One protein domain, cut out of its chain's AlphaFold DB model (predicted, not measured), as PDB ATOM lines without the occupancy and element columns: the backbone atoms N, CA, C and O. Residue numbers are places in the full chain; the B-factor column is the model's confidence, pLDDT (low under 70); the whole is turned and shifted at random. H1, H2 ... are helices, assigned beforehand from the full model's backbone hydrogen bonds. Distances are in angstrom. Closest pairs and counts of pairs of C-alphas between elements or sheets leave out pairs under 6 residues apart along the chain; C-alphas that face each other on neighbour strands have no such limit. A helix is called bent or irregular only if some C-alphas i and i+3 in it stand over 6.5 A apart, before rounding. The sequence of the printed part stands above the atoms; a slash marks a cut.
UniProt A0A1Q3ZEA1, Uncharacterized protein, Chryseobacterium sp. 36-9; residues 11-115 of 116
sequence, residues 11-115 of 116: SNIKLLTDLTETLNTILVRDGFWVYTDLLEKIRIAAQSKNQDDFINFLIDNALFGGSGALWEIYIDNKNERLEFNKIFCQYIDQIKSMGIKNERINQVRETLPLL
ATOM      1  N   SER A  11      43.798  46.819 136.898       97.62
ATOM      2  CA  SER A  11      44.478  48.012 137.409       97.62
ATOM      3  C   SER A  11      45.951  48.067 136.997       97.62
ATOM      4  O   SER A  11      46.435  49.129 136.609       97.62
ATOM      5  N   ASN A  12      46.648  46.928 137.033       97.88
ATOM      6  CA  ASN A  12      48.054  46.852 136.658       97.88
ATOM      7  C   ASN A  12      48.255  47.009 135.154       97.88
ATOM      8  O   ASN A  12      49.144  47.748 134.737       97.88
ATOM      9  N   ILE A  13      47.417  46.352 134.347       98.31
ATOM     10  CA  ILE A  13      47.447  46.477 132.884       98.31
ATOM     11  C   ILE A  13      47.131  47.916 132.472       98.31
ATOM     12  O   ILE A  13      47.808  48.461 131.599       98.31
ATOM     13  N   LYS A  14      46.132  48.542 133.104       98.44
ATOM     14  CA  LYS A  14      45.749  49.924 132.816       98.44
ATOM     15  C   LYS A  14      46.897  50.884 133.110       98.44
ATOM     16  O   LYS A  14      47.287  51.636 132.229       98.44
ATOM     17  N   LEU A  15      47.476  50.824 134.311       98.38
ATOM     18  CA  LEU A  15      48.579  51.715 134.672       98.38
ATOM     19  C   LEU A  15      49.813  51.485 133.788       98.38
ATOM     20  O   LEU A  15      50.431  52.444 133.339       98.38
ATOM     21  N   LEU A  16      50.147  50.226 133.486       98.44
ATOM     22  CA  LEU A  16      51.225  49.913 132.549       98.44
ATOM     23  C   LEU A  16      50.954  50.505 131.156       98.44
ATOM     24  O   LEU A  16      51.864  51.056 130.543       98.44
ATOM     25  N   THR A  17      49.713  50.417 130.669       98.50
ATOM     26  CA  THR A  17      49.296  50.983 129.376       98.50
ATOM     27  C   THR A  17      49.459  52.500 129.363       98.50
ATOM     28  O   THR A  17      50.148  53.014 128.486       98.50
ATOM     29  N   ASP A  18      48.925  53.191 130.373       98.50
ATOM     30  CA  ASP A  18      48.994  54.652 130.495       98.50
ATOM     31  C   ASP A  18      50.469  55.138 130.515       98.50
ATOM     32  O   ASP A  18      50.844  56.108 129.847       98.50
ATOM     33  N   LEU A  19      51.346  54.425 131.237       98.50
ATOM     34  CA  LEU A  19      52.784  54.725 131.293       98.50
ATOM     35  C   LEU A  19      53.496  54.440 129.961       98.50
ATOM     36  O   LEU A  19      54.342  55.230 129.543       98.50
ATOM     37  N   THR A  20      53.148  53.342 129.283       98.25
ATOM     38  CA  THR A  20      53.697  52.981 127.962       98.25
ATOM     39  C   THR A  20      53.369  54.054 126.927       98.25
ATOM     40  O   THR A  20      54.255  54.504 126.206       98.25
ATOM     41  N   GLU A  21      52.119  54.518 126.881       98.12
ATOM     42  CA  GLU A  21      51.680  55.557 125.940       98.12
ATOM     43  C   GLU A  21      52.396  56.890 126.187       98.12
ATOM     44  O   GLU A  21      52.822  57.567 125.243       98.12
ATOM     45  N   THR A  22      52.599  57.235 127.461       97.88
ATOM     46  CA  THR A  22      53.346  58.436 127.852       97.88
ATOM     47  C   THR A  22      54.813  58.340 127.423       97.88
ATOM     48  O   THR A  22      55.327  59.267 126.797       97.88
ATOM     49  N   LEU A  23      55.480  57.207 127.685       97.44
ATOM     50  CA  LEU A  23      56.859  56.973 127.239       97.44
ATOM     51  C   LEU A  23      56.973  57.040 125.720       97.44
ATOM     52  O   LEU A  23      57.831  57.752 125.210       97.44
ATOM     53  N   ASN A  24      56.085  56.359 124.996       97.50
ATOM     54  CA  ASN A  24      56.093  56.355 123.537       97.50
ATOM     55  C   ASN A  24      55.938  57.766 122.962       97.50
ATOM     56  O   ASN A  24      56.639  58.119 122.018       97.50
ATOM     57  N   THR A  25      55.082  58.595 123.561       97.19
ATOM     58  CA  THR A  25      54.906  59.993 123.144       97.19
ATOM     59  C   THR A  25      56.203  60.794 123.276       97.19
ATOM     60  O   THR A  25      56.590  61.484 122.331       97.19
ATOM     61  N   ILE A  26      56.893  60.679 124.415       95.69
ATOM     62  CA  ILE A  26      58.177  61.358 124.646       95.69
ATOM     63  C   ILE A  26      59.227  60.838 123.654       95.69
ATOM     64  O   ILE A  26      59.833  61.613 122.921       95.69
ATOM     65  N   LEU A  27      59.372  59.516 123.550       96.00
ATOM     66  CA  LEU A  27      60.365  58.878 122.687       96.00
ATOM     67  C   LEU A  27      60.191  59.249 121.213       96.00
ATOM     68  O   LEU A  27      61.179  59.506 120.533       96.00
ATOM     69  N   VAL A  28      58.960  59.303 120.701       95.94
ATOM     70  CA  VAL A  28      58.707  59.724 119.314       95.94
ATOM     71  C   VAL A  28      59.093  61.185 119.105       95.94
ATOM     72  O   VAL A  28      59.710  61.502 118.088       95.94
ATOM     73  N   ARG A  29      58.763  62.070 120.054       95.00
ATOM     74  CA  ARG A  29      59.075  63.503 119.957       95.00
ATOM     75  C   ARG A  29      60.584  63.760 119.916       95.00
ATOM     76  O   ARG A  29      61.022  64.612 119.148       95.00
ATOM     77  N   ASP A  30      61.351  62.983 120.674       93.50
ATOM     78  CA  ASP A  30      62.810  63.094 120.781       93.50
ATOM     79  C   ASP A  30      63.586  62.191 119.797       93.50
ATOM     80  O   ASP A  30      64.808  62.094 119.862       93.50
ATOM     81  N   GLY A  31      62.906  61.521 118.856       94.00
ATOM     82  CA  GLY A  31      63.556  60.719 117.807       94.00
ATOM     83  C   GLY A  31      64.017  59.317 118.236       94.00
ATOM     84  O   GLY A  31      64.700  58.629 117.479       94.00
ATOM     85  N   PHE A  32      63.589  58.845 119.405       94.19
ATOM     86  CA  PHE A  32      63.868  57.521 119.976       94.19
ATOM     87  C   PHE A  32      62.761  56.486 119.698       94.19
ATOM     88  O   PHE A  32      62.578  55.518 120.436       94.19
ATOM     89  N   TRP A  33      62.042  56.652 118.587       92.31
ATOM     90  CA  TRP A  33      61.007  55.738 118.086       92.31
ATOM     91  C   TRP A  33      61.416  54.253 118.013       92.31
ATOM     92  O   TRP A  33      60.562  53.377 118.078       92.31
ATOM     93  N   VAL A  34      62.712  53.934 117.934       91.25
ATOM     94  CA  VAL A  34      63.205  52.545 117.898       91.25
ATOM     95  C   VAL A  34      62.805  51.723 119.134       91.25
ATOM     96  O   VAL A  34      62.616  50.515 119.023       91.25
ATOM     97  N   TYR A  35      62.620  52.356 120.298       94.56
ATOM     98  CA  TYR A  35      62.242  51.648 121.527       94.56
ATOM     99  C   TYR A  35      60.729  51.446 121.674       94.56
ATOM    100  O   TYR A  35      60.300  50.641 122.503       94.56
ATOM    101  N   THR A  36      59.907  52.141 120.879       95.62
ATOM    102  CA  THR A  36      58.448  52.108 121.061       95.62
ATOM    103  C   THR A  36      57.865  50.746 120.716       95.62
ATOM    104  O   THR A  36      56.957  50.285 121.394       95.62
ATOM    105  N   ASP A  37      58.416  50.057 119.709       94.81
ATOM    106  CA  ASP A  37      57.985  48.701 119.332       94.81
ATOM    107  C   ASP A  37      58.139  47.706 120.494       94.81
ATOM    108  O   ASP A  37      57.255  46.889 120.757       94.81
ATOM    109  N   LEU A  38      59.235  47.808 121.247       94.69
ATOM    110  CA  LEU A  38      59.490  46.926 122.380       94.69
ATOM    111  C   LEU A  38      58.558  47.225 123.564       94.69
ATOM    112  O   LEU A  38      58.014  46.300 124.168       94.69
ATOM    113  N   LEU A  39      58.315  48.506 123.854       97.44
ATOM    114  CA  LEU A  39      57.340  48.926 124.866       97.44
ATOM    115  C   LEU A  39      55.918  48.455 124.510       97.44
ATOM    116  O   LEU A  39      55.189  47.961 125.373       97.44
ATOM    117  N   GLU A  40      55.547  48.521 123.230       97.56
ATOM    118  CA  GLU A  40      54.263  48.027 122.729       97.56
ATOM    119  C   GLU A  40      54.124  46.507 122.844       97.56
ATOM    120  O   GLU A  40      53.094  46.015 123.306       97.56
ATOM    121  N   LYS A  41      55.172  45.746 122.515       97.56
ATOM    122  CA  LYS A  41      55.193  44.288 122.711       97.56
ATOM    123  C   LYS A  41      54.961  43.899 124.170       97.56
ATOM    124  O   LYS A  41      54.171  42.995 124.438       97.56
ATOM    125  N   ILE A  42      55.575  44.614 125.115       97.62
ATOM    126  CA  ILE A  42      55.350  44.395 126.552       97.62
ATOM    127  C   ILE A  42      53.898  44.695 126.927       97.62
ATOM    128  O   ILE A  42      53.259  43.889 127.608       97.62
ATOM    129  N   ARG A  43      53.350  45.825 126.460       98.06
ATOM    130  CA  ARG A  43      51.948  46.195 126.694       98.06
ATOM    131  C   ARG A  43      50.987  45.123 126.171       98.06
ATOM    132  O   ARG A  43      50.103  44.689 126.910       98.06
ATOM    133  N   ILE A  44      51.182  44.658 124.939       98.38
ATOM    134  CA  ILE A  44      50.354  43.624 124.297       98.38
ATOM    135  C   ILE A  44      50.460  42.289 125.047       98.38
ATOM    136  O   ILE A  44      49.446  41.627 125.293       98.38
ATOM    137  N   ALA A  45      51.665  41.898 125.470       98.12
ATOM    138  CA  ALA A  45      51.863  40.693 126.271       98.12
ATOM    139  C   ALA A  45      51.132  40.787 127.624       98.12
ATOM    140  O   ALA A  45      50.465  39.838 128.038       98.12
ATOM    141  N   ALA A  46      51.156  41.954 128.276       97.81
ATOM    142  CA  ALA A  46      50.415  42.179 129.516       97.81
ATOM    143  C   ALA A  46      48.893  42.117 129.317       97.81
ATOM    144  O   ALA A  46      48.194  41.476 130.101       97.81
ATOM    145  N   GLN A  47      48.375  42.741 128.254       97.88
ATOM    146  CA  GLN A  47      46.945  42.733 127.917       97.88
ATOM    147  C   GLN A  47      46.432  41.325 127.586       97.88
ATOM    148  O   GLN A  47      45.346  40.942 128.021       97.88
ATOM    149  N   SER A  48      47.233  40.532 126.871       97.88
ATOM    150  CA  SER A  48      46.939  39.122 126.580       97.88
ATOM    151  C   SER A  48      47.221  38.182 127.758       97.88
ATOM    152  O   SER A  48      46.912  36.993 127.679       97.88
ATOM    153  N   LYS A  49      47.765  38.706 128.868       96.88
ATOM    154  CA  LYS A  49      48.190  37.951 130.058       96.88
ATOM    155  C   LYS A  49      49.201  36.847 129.721       96.88
ATOM    156  O   LYS A  49      49.276  35.839 130.427       96.88
ATOM    157  N   ASN A  50      49.971  37.036 128.650       97.06
ATOM    158  CA  ASN A  50      51.019  36.118 128.236       97.06
ATOM    159  C   ASN A  50      52.280  36.382 129.066       97.06
ATOM    160  O   ASN A  50      53.057  37.292 128.782       97.06
ATOM    161  N   GLN A  51      52.455  35.592 130.125       95.56
ATOM    162  CA  GLN A  51      53.554  35.760 131.068       95.56
ATOM    163  C   GLN A  51      54.930  35.566 130.418       95.56
ATOM    164  O   GLN A  51      55.843  36.332 130.721       95.56
ATOM    165  N   ASP A  52      55.075  34.570 129.548       94.88
ATOM    166  CA  ASP A  52      56.374  34.218 128.972       94.88
ATOM    167  C   ASP A  52      56.861  35.329 128.043       94.88
ATOM    168  O   ASP A  52      57.971  35.832 128.215       94.88
ATOM    169  N   ASP A  53      55.999  35.798 127.139       96.38
ATOM    170  CA  ASP A  53      56.310  36.926 126.257       96.38
ATOM    171  C   ASP A  53      56.571  38.206 127.056       96.38
ATOM    172  O   ASP A  53      57.541  38.916 126.798       96.38
ATOM    173  N   PHE A  54      55.751  38.478 128.077       96.56
ATOM    174  CA  PHE A  54      55.911  39.656 128.925       96.56
ATOM    175  C   PHE A  54      57.290  39.690 129.592       96.56
ATOM    176  O   PHE A  54      57.967  40.716 129.576       96.56
ATOM    177  N   ILE A  55      57.727  38.558 130.149       94.44
ATOM    178  CA  ILE A  55      59.042  38.441 130.779       94.44
ATOM    179  C   ILE A  55      60.149  38.525 129.727       94.44
ATOM    180  O   ILE A  55      61.104  39.270 129.936       94.44
ATOM    181  N   ASN A  56      60.019  37.809 128.608       93.81
ATOM    182  CA  ASN A  56      61.025  37.772 127.547       93.81
ATOM    183  C   ASN A  56      61.309  39.164 126.978       93.81
ATOM    184  O   ASN A  56      62.470  39.533 126.818       93.81
ATOM    185  N   PHE A  57      60.269  39.962 126.731       95.00
ATOM    186  CA  PHE A  57      60.447  41.331 126.254       95.00
ATOM    187  C   PHE A  57      61.033  42.257 127.327       95.00
ATOM    188  O   PHE A  57      61.832  43.130 127.005       95.00
ATOM    189  N   LEU A  58      60.696  42.057 128.606       92.75
ATOM    190  CA  LEU A  58      61.251  42.859 129.701       92.75
ATOM    191  C   LEU A  58      62.728  42.585 129.989       92.75
ATOM    192  O   LEU A  58      63.413  43.473 130.487       92.75
ATOM    193  N   ILE A  59      63.225  41.376 129.728       88.50
ATOM    194  CA  ILE A  59      64.646  41.044 129.928       88.50
ATOM    195  C   ILE A  59      65.510  41.349 128.702       88.50
ATOM    196  O   ILE A  59      66.721  41.114 128.750       88.50
ATOM    197  N   ASP A  60      64.914  41.873 127.629       89.62
ATOM    198  CA  ASP A  60      65.646  42.304 126.448       89.62
ATOM    199  C   ASP A  60      66.686  43.372 126.829       89.62
ATOM    200  O   ASP A  60      66.439  44.303 127.609       89.62
ATOM    201  N   ASN A  61      67.889  43.219 126.280       86.75
ATOM    202  CA  ASN A  61      68.995  44.131 126.533       86.75
ATOM    203  C   ASN A  61      68.647  45.563 126.093       86.75
ATOM    204  O   ASN A  61      69.030  46.509 126.773       86.75
ATOM    205  N   ALA A  62      67.836  45.741 125.050       88.62
ATOM    206  CA  ALA A  62      67.455  47.053 124.545       88.62
ATOM    207  C   ALA A  62      66.725  47.942 125.573       88.62
ATOM    208  O   ALA A  62      66.707  49.157 125.391       88.62
ATOM    209  N   LEU A  63      66.155  47.396 126.656       89.56
ATOM    210  CA  LEU A  63      65.525  48.204 127.712       89.56
ATOM    211  C   LEU A  63      66.450  48.505 128.882       89.56
ATOM    212  O   LEU A  63      66.517  49.646 129.336       89.56
ATOM    213  N   PHE A  64      67.140  47.481 129.385       89.81
ATOM    214  CA  PHE A  64      67.825  47.553 130.677       89.81
ATOM    215  C   PHE A  64      69.302  47.144 130.620       89.81
ATOM    216  O   PHE A  64      69.965  47.177 131.654       89.81
ATOM    217  N   GLY A  65      69.830  46.705 129.471       85.94
ATOM    218  CA  GLY A  65      71.137  46.048 129.381       85.94
ATOM    219  C   GLY A  65      72.047  46.538 128.255       85.94
ATOM    220  O   GLY A  65      71.771  46.329 127.082       85.94
ATOM    221  N   GLY A  66      73.225  47.035 128.628       80.94
ATOM    222  CA  GLY A  66      74.291  47.368 127.683       80.94
ATOM    223  C   GLY A  66      74.170  48.767 127.081       80.94
ATOM    224  O   GLY A  66      73.224  49.498 127.365       80.94
ATOM    225  N   SER A  67      75.172  49.110 126.264       82.75
ATOM    226  CA  SER A  67      75.296  50.438 125.665       82.75
ATOM    227  C   SER A  67      74.157  50.713 124.683       82.75
ATOM    228  O   SER A  67      73.915  49.911 123.780       82.75
ATOM    229  N   GLY A  68      73.484  51.852 124.846       86.19
ATOM    230  CA  GLY A  68      72.368  52.264 123.994       86.19
ATOM    231  C   GLY A  68      71.039  51.601 124.356       86.19
ATOM    232  O   GLY A  68      70.128  51.565 123.530       86.19
ATOM    233  N   ALA A  69      70.907  51.063 125.566       93.25
ATOM    234  CA  ALA A  69      69.613  50.645 126.090       93.25
ATOM    235  C   ALA A  69      68.720  51.862 126.406       93.25
ATOM    236  O   ALA A  69      69.214  52.968 126.621       93.25
ATOM    237  N   LEU A  70      67.402  51.650 126.488       93.94
ATOM    238  CA  LEU A  70      66.415  52.705 126.750       93.94
ATOM    239  C   LEU A  70      66.750  53.526 128.002       93.94
ATOM    240  O   LEU A  70      66.559  54.735 128.017       93.94
ATOM    241  N   TRP A  71      67.268  52.887 129.049       91.62
ATOM    242  CA  TRP A  71      67.632  53.582 130.284       91.62
ATOM    243  C   TRP A  71      68.849  54.518 130.160       91.62
ATOM    244  O   TRP A  71      69.048  55.346 131.046       91.62
ATOM    245  N   GLU A  72      69.647  54.399 129.093       91.31
ATOM    246  CA  GLU A  72      70.843  55.217 128.845       91.31
ATOM    247  C   GLU A  72      70.603  56.378 127.873       91.31
ATOM    248  O   GLU A  72      71.521  57.168 127.630       91.31
ATOM    249  N   ILE A  73      69.412  56.487 127.275       90.38
ATOM    250  CA  ILE A  73      69.167  57.537 126.285       90.38
ATOM    251  C   ILE A  73      69.311  58.919 126.921       90.38
ATOM    252  O   ILE A  73      68.921  59.159 128.067       90.38
ATOM    253  N   TYR A  74      69.842  59.855 126.144       89.94
ATOM    254  CA  TYR A  74      69.969  61.240 126.558       89.94
ATOM    255  C   TYR A  74      69.027  62.113 125.737       89.94
ATOM    256  O   TYR A  74      69.200  62.264 124.531       89.94
ATOM    257  N   ILE A  75      68.034  62.691 126.413       90.94
ATOM    258  CA  ILE A  75      67.134  63.697 125.846       90.94
ATOM    259  C   ILE A  75      67.732  65.085 126.110       90.94
ATOM    260  O   ILE A  75      67.998  65.449 127.263       90.94
ATOM    261  N   ASP A  76      67.951  65.860 125.045       90.19
ATOM    262  CA  ASP A  76      68.605  67.173 125.110       90.19
ATOM    263  C   ASP A  76      67.768  68.198 125.883       90.19
ATOM    264  O   ASP A  76      68.295  68.959 126.705       90.19
ATOM    265  N   ASN A  77      66.450  68.206 125.659       91.75
ATOM    266  CA  ASN A  77      65.549  69.087 126.384       91.75
ATOM    267  C   ASN A  77      65.470  68.657 127.854       91.75
ATOM    268  O   ASN A  77      64.924  67.609 128.194       91.75
ATOM    269  N   LYS A  78      65.972  69.514 128.750       91.25
ATOM    270  CA  LYS A  78      66.015  69.238 130.190       91.25
ATOM    271  C   LYS A  78      64.645  68.865 130.763       91.25
ATOM    272  O   LYS A  78      64.573  67.931 131.550       91.25
ATOM    273  N   ASN A  79      63.576  69.575 130.405       91.88
ATOM    274  CA  ASN A  79      62.253  69.308 130.977       91.88
ATOM    275  C   ASN A  79      61.717  67.946 130.526       91.88
ATOM    276  O   ASN A  79      61.173  67.201 131.335       91.88
ATOM    277  N   GLU A  80      61.935  67.606 129.261       92.75
ATOM    278  CA  GLU A  80      61.500  66.338 128.672       92.75
ATOM    279  C   GLU A  80      62.321  65.168 129.214       92.75
ATOM    280  O   GLU A  80      61.765  64.122 129.529       92.75
ATOM    281  N   ARG A  81      63.622  65.371 129.457       92.62
ATOM    282  CA  ARG A  81      64.471  64.394 130.151       92.62
ATOM    283  C   ARG A  81      64.001  64.125 131.580       92.62
ATOM    284  O   ARG A  81      63.950  62.973 132.003       92.62
ATOM    285  N   LEU A  82      63.656  65.173 132.333       92.19
ATOM    286  CA  LEU A  82      63.119  65.030 133.692       92.19
ATOM    287  C   LEU A  82      61.790  64.263 133.687       92.19
ATOM    288  O   LEU A  82      61.565  63.399 134.536       92.19
ATOM    289  N   GLU A  83      60.919  64.573 132.726       93.69
ATOM    290  CA  GLU A  83      59.647  63.883 132.535       93.69
ATOM    291  C   GLU A  83      59.862  62.411 132.167       93.69
ATOM    292  O   GLU A  83      59.325  61.536 132.846       93.69
ATOM    293  N   PHE A  84      60.719  62.127 131.184       95.12
ATOM    294  CA  PHE A  84      61.101  60.773 130.793       95.12
ATOM    295  C   PHE A  84      61.601  59.965 131.990       95.12
ATOM    296  O   PHE A  84      61.035  58.918 132.293       95.12
ATOM    297  N   ASN A  85      62.597  60.471 132.725       93.75
ATOM    298  CA  ASN A  85      63.175  59.771 133.874       93.75
ATOM    299  C   ASN A  85      62.118  59.458 134.938       93.75
ATOM    300  O   ASN A  85      62.099  58.360 135.499       93.75
ATOM    301  N   LYS A  86      61.209  60.404 135.201       94.12
ATOM    302  CA  LYS A  86      60.106  60.216 136.148       94.12
ATOM    303  C   LYS A  86      59.152  59.116 135.685       94.12
ATOM    304  O   LYS A  86      58.859  58.211 136.466       94.12
ATOM    305  N   ILE A  87      58.669  59.189 134.446       96.62
ATOM    306  CA  ILE A  87      57.715  58.214 133.902       96.62
ATOM    307  C   ILE A  87      58.370  56.836 133.780       96.62
ATOM    308  O   ILE A  87      57.758  55.830 134.132       96.62
ATOM    309  N   PHE A  88      59.633  56.769 133.370       96.00
ATOM    310  CA  PHE A  88      60.356  55.509 133.246       96.00
ATOM    311  C   PHE A  88      60.616  54.858 134.612       96.00
ATOM    312  O   PHE A  88      60.433  53.651 134.764       96.00
ATOM    313  N   CYS A  89      60.916  55.641 135.655       95.50
ATOM    314  CA  CYS A  89      60.956  55.119 137.026       95.50
ATOM    315  C   CYS A  89      59.600  54.546 137.462       95.50
ATOM    316  O   CYS A  89      59.561  53.461 138.038       95.50
ATOM    317  N   GLN A  90      58.492  55.234 137.162       97.31
ATOM    318  CA  GLN A  90      57.142  54.740 137.462       97.31
ATOM    319  C   GLN A  90      56.813  53.459 136.692       97.31
ATOM    320  O   GLN A  90      56.207  52.548 137.251       97.31
ATOM    321  N   TYR A  91      57.248  53.361 135.436       97.69
ATOM    322  CA  TYR A  91      57.123  52.155 134.625       97.69
ATOM    323  C   TYR A  91      57.854  50.974 135.269       97.69
ATOM    324  O   TYR A  91      57.270  49.903 135.439       97.69
ATOM    325  N   ILE A  92      59.101  51.183 135.705       96.19
ATOM    326  CA  ILE A  92      59.885  50.154 136.396       96.19
ATOM    327  C   ILE A  92      59.228  49.750 137.724       96.19
ATOM    328  O   ILE A  92      59.109  48.562 138.031       96.19
ATOM    329  N   ASP A  93      58.767  50.721 138.510       96.06
ATOM    330  CA  ASP A  93      58.074  50.454 139.771       96.06
ATOM    331  C   ASP A  93      56.788  49.648 139.533       96.06
ATOM    332  O   ASP A  93      56.479  48.730 140.298       96.06
ATOM    333  N   GLN A  94      56.084  49.915 138.429       97.62
ATOM    334  CA  GLN A  94      54.876  49.193 138.060       97.62
ATOM    335  C   GLN A  94      55.153  47.744 137.645       97.62
ATOM    336  O   GLN A  94      54.504  46.832 138.148       97.62
ATOM    337  N   ILE A  95      56.138  47.475 136.785       96.25
ATOM    338  CA  ILE A  95      56.460  46.082 136.423       96.25
ATOM    339  C   ILE A  95      56.971  45.286 137.637       96.25
ATOM    340  O   ILE A  95      56.680  44.094 137.771       96.25
ATOM    341  N   LYS A  96      57.664  45.940 138.579       94.69
ATOM    342  CA  LYS A  96      58.071  45.330 139.853       94.69
ATOM    343  C   LYS A  96      56.867  45.011 140.738       94.69
ATOM    344  O   LYS A  96      56.803  43.910 141.283       94.69
ATOM    345  N   SER A  97      55.896  45.921 140.848       95.06
ATOM    346  CA  SER A  97      54.652  45.690 141.601       95.06
ATOM    347  C   SER A  97      53.819  44.541 141.011       95.06
ATOM    348  O   SER A  97      53.141  43.817 141.742       95.06
ATOM    349  N   MET A  98      53.936  44.310 139.699       95.88
ATOM    350  CA  MET A  98      53.342  43.167 139.003       95.88
ATOM    351  C   MET A  98      54.044  41.831 139.295       95.88
ATOM    352  O   MET A  98      53.506  40.789 138.931       95.88
ATOM    353  N   GLY A  99      55.204  41.827 139.957       94.31
ATOM    354  CA  GLY A  99      55.924  40.610 140.350       94.31
ATOM    355  C   GLY A  99      57.232  40.359 139.599       94.31
ATOM    356  O   GLY A  99      57.845  39.307 139.786       94.31
ATOM    357  N   ILE A 100      57.702  41.299 138.769       93.69
ATOM    358  CA  ILE A 100      59.005  41.173 138.108       93.69
ATOM    359  C   ILE A 100      60.130  41.343 139.131       93.69
ATOM    360  O   ILE A 100      60.297  42.396 139.744       93.69
ATOM    361  N   LYS A 101      60.937  40.289 139.281       89.56
ATOM    362  CA  LYS A 101      62.126  40.255 140.137       89.56
ATOM    363  C   LYS A 101      63.352  40.018 139.261       89.56
ATOM    364  O   LYS A 101      63.741  38.878 139.027       89.56
ATOM    365  N   ASN A 102      63.935  41.096 138.747       90.81
ATOM    366  CA  ASN A 102      65.140  41.044 137.923       90.81
ATOM    367  C   ASN A 102      66.182  42.027 138.473       90.81
ATOM    368  O   ASN A 102      65.886  43.204 138.679       90.81
ATOM    369  N   GLU A 103      67.396  41.537 138.725       90.62
ATOM    370  CA  GLU A 103      68.471  42.325 139.342       90.62
ATOM    371  C   GLU A 103      68.882  43.523 138.488       90.62
ATOM    372  O   GLU A 103      69.095  44.608 139.020       90.62
ATOM    373  N   ARG A 104      68.912  43.365 137.164       91.25
ATOM    374  CA  ARG A 104      69.261  44.443 136.238       91.25
ATOM    375  C   ARG A 104      68.221  45.560 136.264       91.25
ATOM    376  O   ARG A 104      68.573  46.728 136.353       91.25
ATOM    377  N   ILE A 105      66.936  45.202 136.266       92.31
ATOM    378  CA  ILE A 105      65.838  46.173 136.401       92.31
ATOM    379  C   ILE A 105      65.948  46.931 137.736       92.31
ATOM    380  O   ILE A 105      65.730  48.142 137.781       92.31
ATOM    381  N   ASN A 106      66.331  46.247 138.820       91.12
ATOM    382  CA  ASN A 106      66.566  46.895 140.113       91.12
ATOM    383  C   ASN A 106      67.736  47.887 140.060       91.12
ATOM    384  O   ASN A 106      67.572  49.026 140.487       91.12
ATOM    385  N   GLN A 107      68.870  47.486 139.483       90.94
ATOM    386  CA  GLN A 107      70.047  48.348 139.332       90.94
ATOM    387  C   GLN A 107      69.732  49.611 138.522       90.94
ATOM    388  O   GLN A 107      70.086  50.718 138.929       90.94
ATOM    389  N   VAL A 108      69.012  49.469 137.405       91.56
ATOM    390  CA  VAL A 108      68.578  50.615 136.592       91.56
ATOM    391  C   VAL A 108      67.700  51.564 137.412       91.56
ATOM    392  O   VAL A 108      67.916  52.777 137.399       91.56
ATOM    393  N   ARG A 109      66.745  51.031 138.185       92.31
ATOM    394  CA  ARG A 109      65.846  51.844 139.019       92.31
ATOM    395  C   ARG A 109      66.569  52.641 140.103       92.31
ATOM    396  O   ARG A 109      66.115  53.735 140.445       92.31
ATOM    397  N   GLU A 110      67.638  52.084 140.658       89.19
ATOM    398  CA  GLU A 110      68.493  52.737 141.656       89.19
ATOM    399  C   GLU A 110      69.410  53.793 141.024       89.19
ATOM    400  O   GLU A 110      69.720  54.797 141.660       89.19
ATOM    401  N   THR A 111      69.784  53.605 139.756       87.06
ATOM    402  CA  THR A 111      70.690  54.501 139.024       87.06
ATOM    403  C   THR A 111      69.979  55.741 138.478       87.06
ATOM    404  O   THR A 111      70.493  56.848 138.610       87.06
ATOM    405  N   LEU A 112      68.781  55.593 137.900       82.06
ATOM    406  CA  LEU A 112      68.059  56.685 137.223       82.06
ATOM    407  C   LEU A 112      67.866  57.966 138.061       82.06
ATOM    408  O   LEU A 112      68.094  59.044 137.517       82.06
ATOM    409  N   PRO A 113      67.499  57.914 139.361       70.38
ATOM    410  CA  PRO A 113      67.364  59.117 140.187       70.38
ATOM    411  C   PRO A 113      68.655  59.930 140.350       70.38
ATOM    412  O   PRO A 113      68.586  61.095 140.728       70.38
ATOM    413  N   LEU A 114      69.820  59.332 140.083       62.34
ATOM    414  CA  LEU A 114      71.125  59.992 140.154       62.34
ATOM    415  C   LEU A 114      71.492  60.726 138.851       62.34
ATOM    416  O   LEU A 114      72.477  61.458 138.826       62.34
ATOM    417  N   LEU A 115      70.719  60.527 137.777       58.75
ATOM    418  CA  LEU A 115      70.940  61.109 136.445       58.75
ATOM    419  C   LEU A 115      70.085  62.370 136.189       58.75
ATOM    420  O   LEU A 115      70.022  62.858 135.058       58.75
TER     421      LEU A 115
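Overview. This is residues 11 to 115 of the 116 residues of an uncharacterized protein of Chryseobacterium sp. 36-9 (UniProt A0A1Q3ZEA1). Five helices stand side by side in a row that curls into a C, in the order H3, H2, H1, H5, H6, each running the opposite way to the next. The short H4 lies at the open side of the C, between the end of H3 and the first part of H6, and from there the long link of residues 65 to 77 runs on to Lys 78, where H5 begins. The printed part has 105 residues with six named helices, H1 to H6 along the chain, and no named strand; its class is all helix. It is compact, with a radius of gyration of the C-alphas of 12.7 A, and rounded, spanning 36 by 26 by 23 A.

Along the chain. H1, residues 11 to 29, begins at C-alpha 11 (44.478, 48.012, 137.409) and is 27.5 A long. H2, residues 33 to 47, is 21.5 A long and irregular, but only just: C-alphas 34 and 37 are 6.6 A apart. H3 is residues 51 to 58, and H4 is residues 61 to 64. H5, residues 78 to 97, is 28.5 A long. H6, residues 103 to 115, is 19.2 A long and ends at C-alpha 115 (70.940, 61.109, 136.445); it too is only just irregular, with C-alphas 110 and 113 6.6 A apart.

Arrangement. H1 and H2 form a hairpin at a shallow tilt of 11 degrees, their closest C-alphas, Asn 24 and Thr 36, 5.5 A apart. H2 and H3 form another at 19 degrees, closest at Ala 45 and Phe 54, 5.0 A between C-alphas. H1 touches H5 at a shallow tilt of 27 degrees, opposite ways; the closest C-alphas, Leu 19 and Tyr 91, are 6.0 A apart. H5, with residues 85 to 93 alone, touches H6 in a hairpin at 26 degrees, closest at the C-alphas of Cys 89 and Arg 109, 6.2 A. H4 and H6 only just touch, with 3 pairs of C-alphas within 8 A, the closest Phe 64 and Ile 105 at 6.2 A; H6 does this with residues 104 to 108 alone. Every O i to N i+4 pair is within hydrogen-bond range in H1, H3 and H5, against 9 of 11 in H2 and 6 of 9 in H6; H4 is too short for such a pair.

Size, cuts and confidence. The C-alphas farthest apart, Asn 50 and Lys 78, are 36.4 A apart. The printed part has no cut. The link from H4 to H5 is long, with 13 residues. Mean pLDDT of the printed part is 93.1, and residues 114 to 115 are under 70.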